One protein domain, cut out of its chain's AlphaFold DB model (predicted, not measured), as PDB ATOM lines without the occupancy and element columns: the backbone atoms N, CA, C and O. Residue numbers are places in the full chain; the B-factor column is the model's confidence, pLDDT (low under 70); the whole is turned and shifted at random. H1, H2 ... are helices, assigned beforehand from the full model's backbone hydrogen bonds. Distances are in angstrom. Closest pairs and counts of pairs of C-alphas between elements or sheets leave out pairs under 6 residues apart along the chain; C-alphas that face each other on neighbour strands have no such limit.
ATOM      1  N   ILE A  42     -29.561  15.633 -24.625       84.25
ATOM      2  CA  ILE A  42     -28.156  15.748 -24.181       84.25
ATOM      3  C   ILE A  42     -27.451  14.381 -24.193       84.25
ATOM      4  O   ILE A  42     -26.288  14.289 -24.582       84.25
ATOM      5  N   ARG A  43     -28.171  13.305 -23.845       82.94
ATOM      6  CA  ARG A  43     -27.658  11.921 -23.839       82.94
ATOM      7  C   ARG A  43     -27.511  11.297 -25.232       82.94
ATOM      8  O   ARG A  43     -27.002  10.182 -25.345       82.94
ATOM      9  N   LEU A  44     -27.959  11.966 -26.296       81.56
ATOM     10  CA  LEU A  44     -27.797  11.454 -27.654       81.56
ATOM     11  C   LEU A  44     -26.317  11.328 -28.016       81.56
ATOM     12  O   LEU A  44     -25.512  12.243 -27.811       81.56
ATOM     13  N   ARG A  45     -25.961  10.200 -28.643       79.94
ATOM     14  CA  ARG A  45     -24.612   9.994 -29.172       79.94
ATOM     15  C   ARG A  45     -24.274  11.120 -30.147       79.94
ATOM     16  O   ARG A  45     -24.994  11.361 -31.112       79.94
ATOM     17  N   GLY A  46     -23.145  11.774 -29.900       81.81
ATOM     18  CA  GLY A  46     -22.689  12.891 -30.714       81.81
ATOM     19  C   GLY A  46     -23.321  14.234 -30.357       81.81
ATOM     20  O   GLY A  46     -23.115  15.170 -31.114       81.81
ATOM     21  N   VAL A  47     -24.050  14.393 -29.248       87.69
ATOM     22  CA  VAL A  47     -24.382  15.736 -28.728       87.69
ATOM     23  C   VAL A  47     -23.246  16.303 -27.885       87.69
ATOM     24  O   VAL A  47     -22.870  17.459 -28.085       87.69
ATOM     25  N   LYS A  48     -22.658  15.491 -27.000       87.94
ATOM     26  CA  LYS A  48     -21.471  15.880 -26.230       87.94
ATOM     27  C   LYS A  48     -20.300  16.176 -27.174       87.94
ATOM     28  O   LYS A  48     -20.014  15.395 -28.086       87.94
ATOM     29  N   ILE A  49     -19.652  17.314 -26.963       90.88
ATOM     30  CA  ILE A  49     -18.428  17.715 -27.653       90.88
ATOM     31  C   ILE A  49     -17.258  17.412 -26.728       90.88
ATOM     32  O   ILE A  49     -17.207  17.909 -25.606       90.88
ATOM     33  N   ASP A  50     -16.313  16.610 -27.208       91.38
ATOM     34  CA  ASP A  50     -15.037  16.431 -26.528       91.38
ATOM     35  C   ASP A  50     -14.234  17.734 -26.636       91.38
ATOM     36  O   ASP A  50     -13.884  18.163 -27.741       91.38
ATOM     37  N   ARG A  51     -14.026  18.411 -25.502       91.81
ATOM     38  CA  ARG A  51     -13.397  19.737 -25.456       91.81
ATOM     39  C   ARG A  51     -11.970  19.696 -25.983       91.81
ATOM     40  O   ARG A  51     -11.596  20.562 -26.771       91.81
ATOM     41  N   GLU A  52     -11.184  18.727 -25.532       93.38
ATOM     42  CA  GLU A  52      -9.770  18.609 -25.874       93.38
ATOM     43  C   GLU A  52      -9.597  18.334 -27.366       93.38
ATOM     44  O   GLU A  52      -8.882  19.062 -28.058       93.38
ATOM     45  N   GLN A  53     -10.331  17.352 -27.886       94.94
ATOM     46  CA  GLN A  53     -10.329  17.013 -29.300       94.94
ATOM     47  C   GLN A  53     -10.812  18.190 -30.154       94.94
ATOM     48  O   GLN A  53     -10.215  18.487 -31.189       94.94
ATOM     49  N   PHE A  54     -11.880  18.873 -29.732       95.69
ATOM     50  CA  PHE A  54     -12.415  20.027 -30.448       95.69
ATOM     51  C   PHE A  54     -11.415  21.187 -30.500       95.69
ATOM     52  O   PHE A  54     -11.121  21.676 -31.591       95.69
ATOM     53  N   LEU A  55     -10.864  21.604 -29.355       95.88
ATOM     54  CA  LEU A  55      -9.890  22.696 -29.296       95.88
ATOM     55  C   LEU A  55      -8.626  22.349 -30.079       95.88
ATOM     56  O   LEU A  55      -8.186  23.157 -30.893       95.88
ATOM     57  N   SER A  56      -8.101  21.131 -29.921       96.75
ATOM     58  CA  SER A  56      -6.942  20.660 -30.685       96.75
ATOM     59  C   SER A  56      -7.167  20.790 -32.189       96.75
ATOM     60  O   SER A  56      -6.320  21.314 -32.912       96.75
ATOM     61  N   GLN A  57      -8.330  20.349 -32.676       96.81
ATOM     62  CA  GLN A  57      -8.663  20.403 -34.096       96.81
ATOM     63  C   GLN A  57      -8.848  21.832 -34.607       96.81
ATOM     64  O   GLN A  57      -8.368  22.147 -35.694       96.81
ATOM     65  N   GLU A  58      -9.567  22.689 -33.880       96.44
ATOM     66  CA  GLU A  58      -9.841  24.054 -34.340       96.44
ATOM     67  C   GLU A  58      -8.607  24.959 -34.250       96.44
ATOM     68  O   GLU A  58      -8.325  25.690 -35.198       96.44
ATOM     69  N   LEU A  59      -7.824  24.866 -33.175       96.12
ATOM     70  CA  LEU A  59      -6.611  25.668 -33.003       96.12
ATOM     71  C   LEU A  59      -5.498  25.237 -33.965       96.12
ATOM     72  O   LEU A  59      -4.798  26.081 -34.519       96.12
ATOM     73  N   ARG A  60      -5.389  23.940 -34.281       95.69
ATOM     74  CA  ARG A  60      -4.451  23.469 -35.312       95.69
ATOM     75  C   ARG A  60      -4.785  24.017 -36.701       95.69
ATOM     76  O   ARG A  60      -3.877  24.299 -37.475       95.69
ATOM     77  N   LYS A  61      -6.069  24.235 -37.025       92.69
ATOM     78  CA  LYS A  61      -6.480  24.878 -38.295       92.69
ATOM     79  C   LYS A  61      -6.056  26.345 -38.392       92.69
ATOM     80  O   LYS A  61      -6.009  26.867 -39.502       92.69
ATOM     81  N   LEU A  62      -5.785  27.000 -37.265       91.88
ATOM     82  CA  LEU A  62      -5.211  28.348 -37.216       91.88
ATOM     83  C   LEU A  62      -3.674  28.341 -37.310       91.88
ATOM     84  O   LEU A  62      -3.069  29.403 -37.363       91.88
ATOM     85  N   GLY A  63      -3.040  27.163 -37.351       92.12
ATOM     86  CA  GLY A  63      -1.585  27.035 -37.454       92.12
ATOM     87  C   GLY A  63      -0.840  27.161 -36.123       92.12
ATOM     88  O   GLY A  63       0.362  27.416 -36.135       92.12
ATOM     89  N   LEU A  64      -1.523  26.991 -34.985       94.06
ATOM     90  CA  LEU A  64      -0.876  27.020 -33.672       94.06
ATOM     91  C   LEU A  64       0.038  25.808 -33.463       94.06
ATOM     92  O   LEU A  64      -0.243  24.707 -33.944       94.06
ATOM     93  N   SER A  65       1.113  26.020 -32.702       95.19
ATOM     94  CA  SER A  65       2.022  24.951 -32.277       95.19
ATOM     95  C   SER A  65       1.364  24.015 -31.258       95.19
ATOM     96  O   SER A  65       0.485  24.431 -30.502       95.19
ATOM     97  N   ASP A  66       1.831  22.765 -31.188       95.75
ATOM     98  CA  ASP A  66       1.303  21.778 -30.233       95.75
ATOM     99  C   ASP A  66       1.427  22.263 -28.777       95.75
ATOM    100  O   ASP A  66       0.475  22.141 -28.015       95.75
ATOM    101  N   ALA A  67       2.522  22.947 -28.425       94.69
ATOM    102  CA  ALA A  67       2.708  23.530 -27.094       94.69
ATOM    103  C   ALA A  67       1.657  24.609 -26.753       94.69
ATOM    104  O   ALA A  67       1.135  24.644 -25.640       94.69
ATOM    105  N   GLN A  68       1.304  25.479 -27.708       94.25
ATOM    106  CA  GLN A  68       0.250  26.482 -27.500       94.25
ATOM    107  C   GLN A  68      -1.136  25.841 -27.405       94.25
ATOM    108  O   GLN A  68      -1.982  26.296 -26.635       94.25
ATOM    109  N   ILE A  69      -1.380  24.780 -28.177       96.31
ATOM    110  CA  ILE A  69      -2.633  24.024 -28.127       96.31
ATOM    111  C   ILE A  69      -2.786  23.343 -26.761       96.31
ATOM    112  O   ILE A  69      -3.832  23.487 -26.128       96.31
ATOM    113  N   GLU A  70      -1.742  22.674 -26.270       95.94
ATOM    114  CA  GLU A  70      -1.707  22.073 -24.931       95.94
ATOM    115  C   GLU A  70      -1.961  23.121 -23.841       95.94
ATOM    116  O   GLU A  70      -2.784  22.908 -22.946       95.94
ATOM    117  N   GLN A  71      -1.345  24.302 -23.957       94.06
ATOM    118  CA  GLN A  71      -1.597  25.416 -23.045       94.06
ATOM    119  C   GLN A  71      -3.064  25.875 -23.084       94.06
ATOM    120  O   GLN A  71      -3.664  26.091 -22.026       94.06
ATOM    121  N   ALA A  72      -3.669  26.000 -24.271       93.69
ATOM    122  CA  ALA A  72      -5.069  26.406 -24.430       93.69
ATOM    123  C   ALA A  72      -6.045  25.380 -23.835       93.69
ATOM    124  O   ALA A  72      -7.080  25.748 -23.270       93.69
ATOM    125  N   ILE A  73      -5.712  24.092 -23.942       92.56
ATOM    126  CA  ILE A  73      -6.482  22.992 -23.357       92.56
ATOM    127  C   ILE A  73      -6.372  23.019 -21.831       92.56
ATOM    128  O   ILE A  73      -7.402  22.936 -21.158       92.56
ATOM    129  N   ALA A  74      -5.166  23.172 -21.280       90.62
ATOM    130  CA  ALA A  74      -4.944  23.201 -19.834       90.62
ATOM    131  C   ALA A  74      -5.589  24.432 -19.166       90.62
ATOM    132  O   ALA A  74      -6.174  24.322 -18.083       90.62
ATOM    133  N   SER A  75      -5.526  25.581 -19.844       88.81
ATOM    134  CA  SER A  75      -6.055  26.871 -19.393       88.81
ATOM    135  C   SER A  75      -7.279  27.299 -20.222       88.81
ATOM    136  O   SER A  75      -8.296  26.598 -20.252       88.81
ATOM    137  N   THR A  76      -7.190  28.435 -20.911       90.00
ATOM    138  CA  THR A  76      -8.181  28.938 -21.861       90.00
ATOM    139  C   THR A  76      -7.477  29.390 -23.143       90.00
ATOM    140  O   THR A  76      -6.299  29.754 -23.097       90.00
ATOM    141  N   PRO A  77      -8.169  29.424 -24.297       94.25
ATOM    142  CA  PRO A  77      -7.564  29.912 -25.536       94.25
ATOM    143  C   PRO A  77      -6.984  31.330 -25.410       94.25
ATOM    144  O   PRO A  77      -5.888  31.594 -25.888       94.25
ATOM    145  N   VAL A  78      -7.650  32.225 -24.678       91.69
ATOM    146  CA  VAL A  78      -7.146  33.591 -24.450       91.69
ATOM    147  C   VAL A  78      -5.846  33.588 -23.634       91.69
ATOM    148  O   VAL A  78      -4.898  34.278 -23.996       91.69
ATOM    149  N   GLN A  79      -5.750  32.765 -22.582       89.81
ATOM    150  CA  GLN A  79      -4.521  32.624 -21.781       89.81
ATOM    151  C   GLN A  79      -3.369  31.950 -22.541       89.81
ATOM    152  O   GLN A  79      -2.209  32.141 -22.186       89.81
ATOM    153  N   ALA A  80      -3.672  31.197 -23.601       92.12
ATOM    154  CA  ALA A  80      -2.696  30.663 -24.552       92.12
ATOM    155  C   ALA A  80      -2.377  31.633 -25.708       92.12
ATOM    156  O   ALA A  80      -1.815  31.228 -26.727       92.12
ATOM    157  N   CYS A  81      -2.741  32.909 -25.552       90.62
ATOM    158  CA  CYS A  81      -2.508  33.984 -26.513       90.62
ATOM    159  C   CYS A  81      -3.208  33.787 -27.869       90.62
ATOM    160  O   CYS A  81      -2.732  34.290 -28.886       90.62
ATOM    161  N   VAL A  82      -4.349  33.088 -27.905       93.38
ATOM    162  CA  VAL A  82      -5.200  33.046 -29.102       93.38
ATOM    163  C   VAL A  82      -5.997  34.346 -29.198       93.38
ATOM    164  O   VAL A  82      -6.751  34.690 -28.287       93.38
ATOM    165  N   GLY A  83      -5.829  35.075 -30.304       92.25
ATOM    166  CA  GLY A  83      -6.476  36.369 -30.519       92.25
ATOM    167  C   GLY A  83      -8.001  36.268 -30.615       92.25
ATOM    168  O   GLY A  83      -8.550  35.316 -31.170       92.25
ATOM    169  N   LEU A  84      -8.710  37.290 -30.121       92.31
ATOM    170  CA  LEU A  84     -10.181  37.324 -30.135       92.31
ATOM    171  C   LEU A  84     -10.768  37.262 -31.551       92.31
ATOM    172  O   LEU A  84     -11.783  36.606 -31.761       92.31
ATOM    173  N   ILE A  85     -10.105  37.883 -32.530       93.00
ATOM    174  CA  ILE A  85     -10.525  37.842 -33.938       93.00
ATOM    175  C   ILE A  85     -10.497  36.403 -34.469       93.00
ATOM    176  O   ILE A  85     -11.447  35.970 -35.128       93.00
ATOM    177  N   ASP A  86      -9.454  35.643 -34.140       94.62
ATOM    178  CA  ASP A  86      -9.326  34.244 -34.545       94.62
ATOM    179  C   ASP A  86     -10.378  33.365 -33.865       94.62
ATOM    180  O   ASP A  86     -11.031  32.548 -34.524       94.62
ATOM    181  N   LEU A  87     -10.624  33.585 -32.568       95.25
ATOM    182  CA  LEU A  87     -11.706  32.917 -31.842       95.25
ATOM    183  C   LEU A  87     -13.073  33.228 -32.463       95.25
ATOM    184  O   LEU A  87     -13.877  32.315 -32.651       95.25
ATOM    185  N   ASP A  88     -13.317  34.470 -32.884       94.69
ATOM    186  CA  ASP A  88     -14.549  34.848 -33.575       94.69
ATOM    187  C   ASP A  88     -14.685  34.162 -34.941       94.69
ATOM    188  O   ASP A  88     -15.787  33.784 -35.355       94.69
ATOM    189  N   VAL A  89     -13.579  33.980 -35.670       94.44
ATOM    190  CA  VAL A  89     -13.568  33.216 -36.925       94.44
ATOM    191  C   VAL A  89     -13.935  31.755 -36.659       94.44
ATOM    192  O   VAL A  89     -14.795  31.214 -37.366       94.44
ATOM    193  N   LEU A  90     -13.339  31.121 -35.648       96.31
ATOM    194  CA  LEU A  90     -13.652  29.741 -35.261       96.31
ATOM    195  C   LEU A  90     -15.099  29.588 -34.769       96.31
ATOM    196  O   LEU A  90     -15.779  28.623 -35.137       96.31
ATOM    197  N   ALA A  91     -15.605  30.559 -34.007       96.25
ATOM    198  CA  ALA A  91     -16.982  30.600 -33.527       96.25
ATOM    199  C   ALA A  91     -17.969  30.656 -34.699       96.25
ATOM    200  O   ALA A  91     -18.854  29.804 -34.816       96.25
ATOM    201  N   ARG A  92     -17.767  31.587 -35.642       95.69
ATOM    202  CA  ARG A  92     -18.598  31.700 -36.854       95.69
ATOM    203  C   ARG A  92     -18.560  30.428 -37.701       95.69
ATOM    204  O   ARG A  92     -19.613  29.966 -38.142       95.69
ATOM    205  N   LYS A  93     -17.377  29.827 -37.891       95.31
ATOM    206  CA  LYS A  93     -17.225  28.545 -38.604       95.31
ATOM    207  C   LYS A  93     -17.964  27.408 -37.894       95.31
ATOM    208  O   LYS A  93     -18.616  26.605 -38.561       95.31
ATOM    209  N   SER A  94     -17.917  27.362 -36.563       95.88
ATOM    210  CA  SER A  94     -18.628  26.368 -35.752       95.88
ATOM    211  C   SER A  94     -20.146  26.501 -35.874       95.88
ATOM    212  O   SER A  94     -20.830  25.496 -36.080       95.88
ATOM    213  N   ILE A  95     -20.665  27.732 -35.822       94.38
ATOM    214  CA  ILE A  95     -22.088  28.025 -36.038       94.38
ATOM    215  C   ILE A  95     -22.508  27.589 -37.440       94.38
ATOM    216  O   ILE A  95     -23.492  26.865 -37.592       94.38
ATOM    217  N   ASP A  96     -21.757  27.987 -38.469       91.69
ATOM    218  CA  ASP A  96     -22.069  27.642 -39.855       91.69
ATOM    219  C   ASP A  96     -22.043  26.128 -40.091       91.69
ATOM    220  O   ASP A  96     -22.915  25.602 -40.782       91.69
ATOM    221  N   PHE A  97     -21.082  25.417 -39.500       91.31
ATOM    222  CA  PHE A  97     -20.984  23.966 -39.606       91.31
ATOM    223  C   PHE A  97     -22.198  23.258 -38.994       91.31
ATOM    224  O   PHE A  97     -22.832  22.436 -39.659       91.31
ATOM    225  N   GLU A  98     -22.541  23.578 -37.744       91.19
ATOM    226  CA  GLU A  98     -23.654  22.920 -37.051       91.19
ATOM    227  C   GLU A  98     -25.008  23.307 -37.654       91.19
ATOM    228  O   GLU A  98     -25.864  22.446 -37.825       91.19
ATOM    229  N   THR A  99     -25.181  24.562 -38.077       85.88
ATOM    230  CA  THR A  99     -26.434  25.014 -38.702       85.88
ATOM    231  C   THR A  99     -26.636  24.410 -40.098       85.88
ATOM    232  O   THR A  99     -27.752  24.073 -40.485       85.88
ATOM    233  N   ARG A 100     -25.565  24.207 -40.882       83.62
ATOM    234  CA  ARG A 100     -25.674  23.467 -42.155       83.62
ATOM    235  C   ARG A 100     -26.048  22.003 -41.917       83.62
ATOM    236  O   ARG A 100     -26.870  21.462 -42.649       83.62
ATOM    237  N   LYS A 101     -25.490  21.368 -40.877       83.00
ATOM    238  CA  LYS A 101     -25.846  19.990 -40.503       83.00
ATOM    239  C   LYS A 101     -27.269  19.864 -39.949       83.00
ATOM    240  O   LYS A 101     -27.931  18.863 -40.227       83.00
ATOM    241  N   SER A 102     -27.774  20.882 -39.251       73.88
ATOM    242  CA  SER A 102     -29.140  20.892 -38.714       73.88
ATOM    243  C   SER A 102     -30.227  20.954 -39.783       73.88
ATOM    244  O   SER A 102     -31.387  20.706 -39.478       73.88
ATOM    245  N   ALA A 103     -29.875  21.270 -41.029       63.41
ATOM    246  CA  ALA A 103     -30.805  21.275 -42.153       63.41
ATOM    247  C   ALA A 103     -30.831  19.950 -42.943       63.41
ATOM    248  O   ALA A 103     -31.653  19.815 -43.843       63.41
ATOM    249  N   GLY A 104     -29.945  18.987 -42.635       52.88
ATOM    250  CA  GLY A 104     -29.662  17.856 -43.535       52.88
ATOM    251  C   GLY A 104     -29.717  16.438 -42.955       52.88
ATOM    252  O   GLY A 104     -29.467  15.500 -43.701       52.88
ATOM    253  N   MET A 105     -30.011  16.233 -41.665       47.84
ATOM    254  CA  MET A 105     -30.033  14.897 -41.049       47.84
ATOM    255  C   MET A 105     -31.413  14.511 -40.510       47.84
ATOM    256  O   MET A 105     -31.816  14.947 -39.439       47.84
ATOM    257  N   SER A 106     -32.108  13.602 -41.191       41.41
ATOM    258  CA  SER A 106     -33.221  12.873 -40.577       41.41
ATOM    259  C   SER A 106     -32.673  11.930 -39.507       41.41
ATOM    260  O   SER A 106     -31.824  11.085 -39.792       41.41
ATOM    261  N   PHE A 107     -33.139  12.075 -38.267       45.47
ATOM    262  CA  PHE A 107     -32.756  11.176 -37.184       45.47
ATOM    263  C   PHE A 107     -33.380   9.795 -37.434       45.47
ATOM    264  O   PHE A 107     -34.578   9.596 -37.236       45.47
ATOM    265  N   ALA A 108     -32.576   8.844 -37.910       43.22
ATOM    266  CA  ALA A 108     -32.967   7.446 -38.011       43.22
ATOM    267  C   ALA A 108     -32.821   6.781 -36.629       43.22
ATOM    268  O   ALA A 108     -31.725   6.707 -36.081       43.22
ATOM    269  N   THR A 109     -33.959   6.367 -36.064       46.91
ATOM    270  CA  THR A 109     -34.160   5.275 -35.084       46.91
ATOM    271  C   THR A 109     -32.907   4.693 -34.407       46.91
ATOM    272  O   THR A 109     -32.161   3.951 -35.042       46.91
ATOM    273  N   GLY A 110     -32.727   4.918 -33.093       43.62
ATOM    274  CA  GLY A 110     -31.662   4.224 -32.343       43.62
ATOM    275  C   GLY A 110     -31.428   4.592 -30.870       43.62
ATOM    276  O   GLY A 110     -30.338   4.343 -30.369       43.62
ATOM    277  N   LEU A 111     -32.389   5.190 -30.157       45.41
ATOM    278  CA  LEU A 111     -32.201   5.547 -28.744       45.41
ATOM    279  C   LEU A 111     -32.507   4.371 -27.791       45.41
ATOM    280  O   LEU A 111     -33.635   3.871 -27.812       45.41
ATOM    281  N   PRO A 112     -31.579   3.966 -26.902       43.94
ATOM    282  CA  PRO A 112     -31.877   3.035 -25.819       43.94
ATOM    283  C   PRO A 112     -32.635   3.778 -24.706       43.94
ATOM    284  O   PRO A 112     -32.077   4.660 -24.058       43.94
ATOM    285  N   GLY A 113     -33.912   3.437 -24.487       45.25
ATOM    286  CA  GLY A 113     -34.697   3.906 -23.333       45.25
ATOM    287  C   GLY A 113     -35.985   4.673 -23.666       45.25
ATOM    288  O   GLY A 113     -36.018   5.902 -23.668       45.25
ATOM    289  N   GLY A 114     -37.087   3.934 -23.848       42.09
ATOM    290  CA  GLY A 114     -38.456   4.420 -23.616       42.09
ATOM    291  C   GLY A 114     -38.993   5.449 -24.618       42.09
ATOM    292  O   GLY A 114     -38.940   6.664 -24.392       42.09
ATOM    293  N   PHE A 115     -39.601   4.930 -25.686       47.12
ATOM    294  CA  PHE A 115     -40.149   5.658 -26.833       47.12
ATOM    295  C   PHE A 115     -41.357   6.565 -26.545       47.12
ATOM    296  O   PHE A 115     -41.673   7.382 -27.396       47.12
ATOM    297  N   ALA A 116     -42.008   6.520 -25.379       53.81
ATOM    298  CA  ALA A 116     -43.296   7.210 -25.207       53.81
ATOM    299  C   ALA A 116     -43.250   8.742 -25.423       53.81
ATOM    300  O   ALA A 116     -44.195   9.309 -25.955       53.81
ATOM    301  N   MET A 117     -42.149   9.409 -25.047       54.47
ATOM    302  CA  MET A 117     -42.025  10.881 -25.099       54.47
ATOM    303  C   MET A 117     -41.277  11.416 -26.325       54.47
ATOM    304  O   MET A 117     -41.650  12.448 -26.857       54.47
ATOM    305  N   LEU A 118     -40.215  10.749 -26.795       56.50
ATOM    306  CA  LEU A 118     -39.504  11.200 -28.003       56.50
ATOM    307  C   LEU A 118     -40.191  10.734 -29.289       56.50
ATOM    308  O   LEU A 118     -40.010  11.378 -30.312       56.50
ATOM    309  N   ALA A 119     -41.003   9.667 -29.252       56.12
ATOM    310  CA  ALA A 119     -41.810   9.285 -30.413       56.12
ATOM    311  C   ALA A 119     -42.884  10.330 -30.746       56.12
ATOM    312  O   ALA A 119     -43.341  10.382 -31.884       56.12
ATOM    313  N   THR A 120     -43.284  11.154 -29.772       61.72
ATOM    314  CA  THR A 120     -44.253  12.238 -29.978       61.72
ATOM    315  C   THR A 120     -43.591  13.563 -30.350       61.72
ATOM    316  O   THR A 120     -44.286  14.449 -30.842       61.72
ATOM    317  N   VAL A 121     -42.267  13.703 -30.180       65.81
ATOM    318  CA  VAL A 121     -41.524  14.898 -30.603       65.81
ATOM    319  C   VAL A 121     -41.037  14.729 -32.045       65.81
ATOM    320  O   VAL A 121     -40.317  13.776 -32.350       65.81
ATOM    321  N   PRO A 122     -41.351  15.671 -32.947       65.25
ATOM    322  CA  PRO A 122     -40.839  15.669 -34.307       65.25
ATOM    323  C   PRO A 122     -39.301  15.622 -34.370       65.25
ATOM    324  O   PRO A 122     -38.594  16.282 -33.601       65.25
ATOM    325  N   ALA A 123     -38.769  14.864 -35.331       71.62
ATOM    326  CA  ALA A 123     -37.326  14.685 -35.496       71.62
ATOM    327  C   ALA A 123     -36.584  16.006 -35.764       71.62
ATOM    328  O   ALA A 123     -35.459  16.179 -35.308       71.62
ATOM    329  N   ASP A 124     -37.217  16.956 -36.450       69.62
ATOM    330  CA  ASP A 124     -36.636  18.261 -36.765       69.62
ATOM    331  C   ASP A 124     -36.513  19.177 -35.533       69.62
ATOM    332  O   ASP A 124     -35.526  19.900 -35.406       69.62
ATOM    333  N   VAL A 125     -37.448  19.089 -34.579       76.31
ATOM    334  CA  VAL A 125     -37.340  19.763 -33.270       76.31
ATOM    335  C   VAL A 125     -36.178  19.169 -32.475       76.31
ATOM    336  O   VAL A 125     -35.335  19.894 -31.952       76.31
ATOM    337  N   THR A 126     -36.080  17.839 -32.437       78.94
ATOM    338  CA  THR A 126     -34.959  17.145 -31.783       78.94
ATOM    339  C   THR A 126     -33.622  17.547 -32.406       78.94
ATOM    340  O   THR A 126     -32.686  17.905 -31.695       78.94
ATOM    341  N   GLN A 127     -33.539  17.551 -33.737       79.69
ATOM    342  CA  GLN A 127     -32.346  17.935 -34.482       79.69
ATOM    343  C   GLN A 127     -31.945  19.393 -34.211       79.69
ATOM    344  O   GLN A 127     -30.760  19.675 -34.027       79.69
ATOM    345  N   TYR A 128     -32.912  20.311 -34.121       83.19
ATOM    346  CA  TYR A 128     -32.649  21.690 -33.715       83.19
ATOM    347  C   TYR A 128     -31.935  21.746 -32.353       83.19
ATOM    348  O   TYR A 128     -30.871  22.358 -32.258       83.19
ATOM    349  N   TYR A 129     -32.450  21.059 -31.325       86.06
ATOM    350  CA  TYR A 129     -31.838  21.078 -29.988       86.06
ATOM    351  C   TYR A 129     -30.498  20.328 -29.923       86.06
ATOM    352  O   TYR A 129     -29.586  20.795 -29.244       86.06
ATOM    353  N   VAL A 130     -30.321  19.243 -30.689       88.31
ATOM    354  CA  VAL A 130     -29.019  18.566 -30.872       88.31
ATOM    355  C   VAL A 130     -27.953  19.563 -31.319       88.31
ATOM    356  O   VAL A 130     -26.883  19.656 -30.715       88.31
ATOM    357  N   HIS A 131     -28.236  20.328 -32.374       90.25
ATOM    358  CA  HIS A 131     -27.263  21.272 -32.911       90.25
ATOM    359  C   HIS A 131     -27.138  22.534 -32.061       90.25
ATOM    360  O   HIS A 131     -26.029  23.048 -31.935       90.25
ATOM    361  N   ALA A 132     -28.214  22.992 -31.413       91.25
ATOM    362  CA  ALA A 132     -28.140  24.080 -30.442       91.25
ATOM    363  C   ALA A 132     -27.170  23.737 -29.300       91.25
ATOM    364  O   ALA A 132     -26.257  24.512 -29.036       91.25
ATOM    365  N   PHE A 133     -27.267  22.539 -28.711       91.06
ATOM    366  CA  PHE A 133     -26.343  22.103 -27.657       91.06
ATOM    367  C   PHE A 133     -24.902  21.955 -28.129       91.06
ATOM    368  O   PHE A 133     -23.977  22.331 -27.409       91.06
ATOM    369  N   ARG A 134     -24.686  21.420 -29.335       93.38
ATOM    370  CA  ARG A 134     -23.339  21.323 -29.917       93.38
ATOM    371  C   ARG A 134     -22.731  22.708 -30.138       93.38
ATOM    372  O   ARG A 134     -21.556  22.900 -29.841       93.38
ATOM    373  N   ILE A 135     -23.517  23.673 -30.620       95.06
ATOM    374  CA  ILE A 135     -23.087  25.068 -30.775       95.06
ATOM    375  C   ILE A 135     -22.759  25.680 -29.411       95.06
ATOM    376  O   ILE A 135     -21.677  26.242 -29.269       95.06
ATOM    377  N   SER A 136     -23.641  25.548 -28.413       93.12
ATOM    378  CA  SER A 136     -23.412  26.098 -27.072       93.12
ATOM    379  C   SER A 136     -22.102  25.595 -26.470       93.12
ATOM    380  O   SER A 136     -21.307  26.410 -26.014       93.12
ATOM    381  N   GLN A 137     -21.832  24.286 -26.557       93.50
ATOM    382  CA  GLN A 137     -20.575  23.692 -26.087       93.50
ATOM    383  C   GLN A 137     -19.358  24.235 -26.843       93.50
ATOM    384  O   GLN A 137     -18.396  24.679 -26.228       93.50
ATOM    385  N   LYS A 138     -19.401  24.251 -28.181       95.62
ATOM    386  CA  LYS A 138     -18.284  24.740 -29.002       95.62
ATOM    387  C   LYS A 138     -17.950  26.202 -28.722       95.62
ATOM    388  O   LYS A 138     -16.781  26.535 -28.569       95.62
ATOM    389  N   LEU A 139     -18.964  27.065 -28.646       95.31
ATOM    390  CA  LEU A 139     -18.770  28.480 -28.332       95.31
ATOM    391  C   LEU A 139     -18.225  28.655 -26.914       95.31
ATOM    392  O   LEU A 139     -17.242  29.364 -26.730       95.31
ATOM    393  N   ALA A 140     -18.807  27.961 -25.935       90.75
ATOM    394  CA  ALA A 140     -18.319  27.970 -24.563       90.75
ATOM    395  C   ALA A 140     -16.831  27.586 -24.497       90.75
ATOM    396  O   ALA A 140     -16.036  28.320 -23.918       90.75
ATOM    397  N   PHE A 141     -16.419  26.501 -25.159       92.81
ATOM    398  CA  PHE A 141     -15.021  26.061 -25.167       92.81
ATOM    399  C   PHE A 141     -14.069  27.062 -25.829       92.81
ATOM    400  O   PHE A 141     -12.994  27.303 -25.282       92.81
ATOM    401  N   LEU A 142     -14.458  27.669 -26.958       95.06
ATOM    402  CA  LEU A 142     -13.645  28.696 -27.627       95.06
ATOM    403  C   LEU A 142     -13.422  29.927 -26.741       95.06
ATOM    404  O   LEU A 142     -12.319  30.461 -26.715       95.06
ATOM    405  N   TYR A 143     -14.434  30.335 -25.973       91.75
ATOM    406  CA  TYR A 143     -14.341  31.464 -25.039       91.75
ATOM    407  C   TYR A 143     -13.949  31.049 -23.611       91.75
ATOM    408  O   TYR A 143     -14.131  31.822 -22.681       91.75
ATOM    409  N   GLY A 144     -13.407  29.841 -23.407       87.00
ATOM    410  CA  GLY A 144     -12.824  29.426 -22.123       87.00
ATOM    411  C   GLY A 144     -13.813  29.015 -21.020       87.00
ATOM    412  O   GLY A 144     -13.401  28.810 -19.883       87.00
ATOM    413  N   TRP A 145     -15.093  28.822 -21.336       80.25
ATOM    414  CA  TRP A 145     -16.167  28.445 -20.403       80.25
ATOM    415  C   TRP A 145     -16.190  26.938 -20.081       80.25
ATOM    416  O   TRP A 145     -17.211  26.276 -20.272       80.25
ATOM    417  N   ARG A 146     -15.062  26.379 -19.616       70.81
ATOM    418  CA  ARG A 146     -14.934  24.949 -19.257       70.81
ATOM    419  C   ARG A 146     -15.803  24.576 -18.052       70.81
ATOM    420  O   ARG A 146     -16.663  23.716 -18.184       70.81
ATOM    421  N   ASP A 147     -15.644  25.281 -16.934       63.97
ATOM    422  CA  ASP A 147     -16.293  24.958 -15.653       63.97
ATOM    423  C   ASP A 147     -17.839  25.009 -15.731       63.97
ATOM    424  O   ASP A 147     -18.549  24.394 -14.939       63.97
TER     425      ASP A 147
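Overview. This is residues 42 to 147 of the 327 residues of an uncharacterized protein of Actinomyces sp. ZJ750 (UniProt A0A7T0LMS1). The two longest helices, H3 and H4, lie side by side as a long helical hairpin, and a smaller helical hairpin, H1 and H2, sits at the end where H3 begins and H4 ends, with H1 packed crosswise on the last residues of H4. At the opposite end, residues 102 to 122 make a long loop with no named element. The printed part has 106 residues, is all helix, with H1, H2, H3 and H4 in that order and no named strand, and is only just loose, close to compact, with a radius of gyration of the C-alphas of 16.0 A and spans of 48 by 24 by 18 A.

Arrangement. H4, residues 123 to 142, touches H3, residues 84 to 101, in a hairpin at a shallow tilt of 15 degrees, opposite ways; their closest C-alphas, of Glu 98 and His 131, are 5.7 A apart. With residues 138 to 142 alone, H4 touches H1, residues 51 to 61, only just about perpendicular at 73 degrees, the closest C-alphas being those of Arg 51 and Phe 141, 6.5 A apart. H1 and H3 are close but not clearly touching, with the C-alphas of Glu 58 and Leu 90 closest at 6.9 A. H1 touches H2, residues 66 to 74, in a hairpin, opposite ways, at a shallow tilt of 34 degrees, only just short of steep; the closest C-alphas, of Glu 52 and Ile 73, are 6.0 A apart. H2 is apart from H3 and H4. In H1, H2, H3 and H4 every O i to N i+4 pair is within hydrogen-bond range.

Along the chain. H4 is 28.6 A long and ends at C-alpha 142 (-13.645, 28.696, -27.627). H3 is 25.6 A long, H1 15.5 A, from C-alpha 51 (-13.397, 19.737, -25.456), and H2 12.2 A.

Size, cuts and confidence. The C-alphas of Ser 65 and Ala 116, the two farthest apart, are 49.2 A apart. The printed part has no cut. The link H3 to H4 is long. The pLDDT is under 70 in residues 103 to 122, 124 and 147.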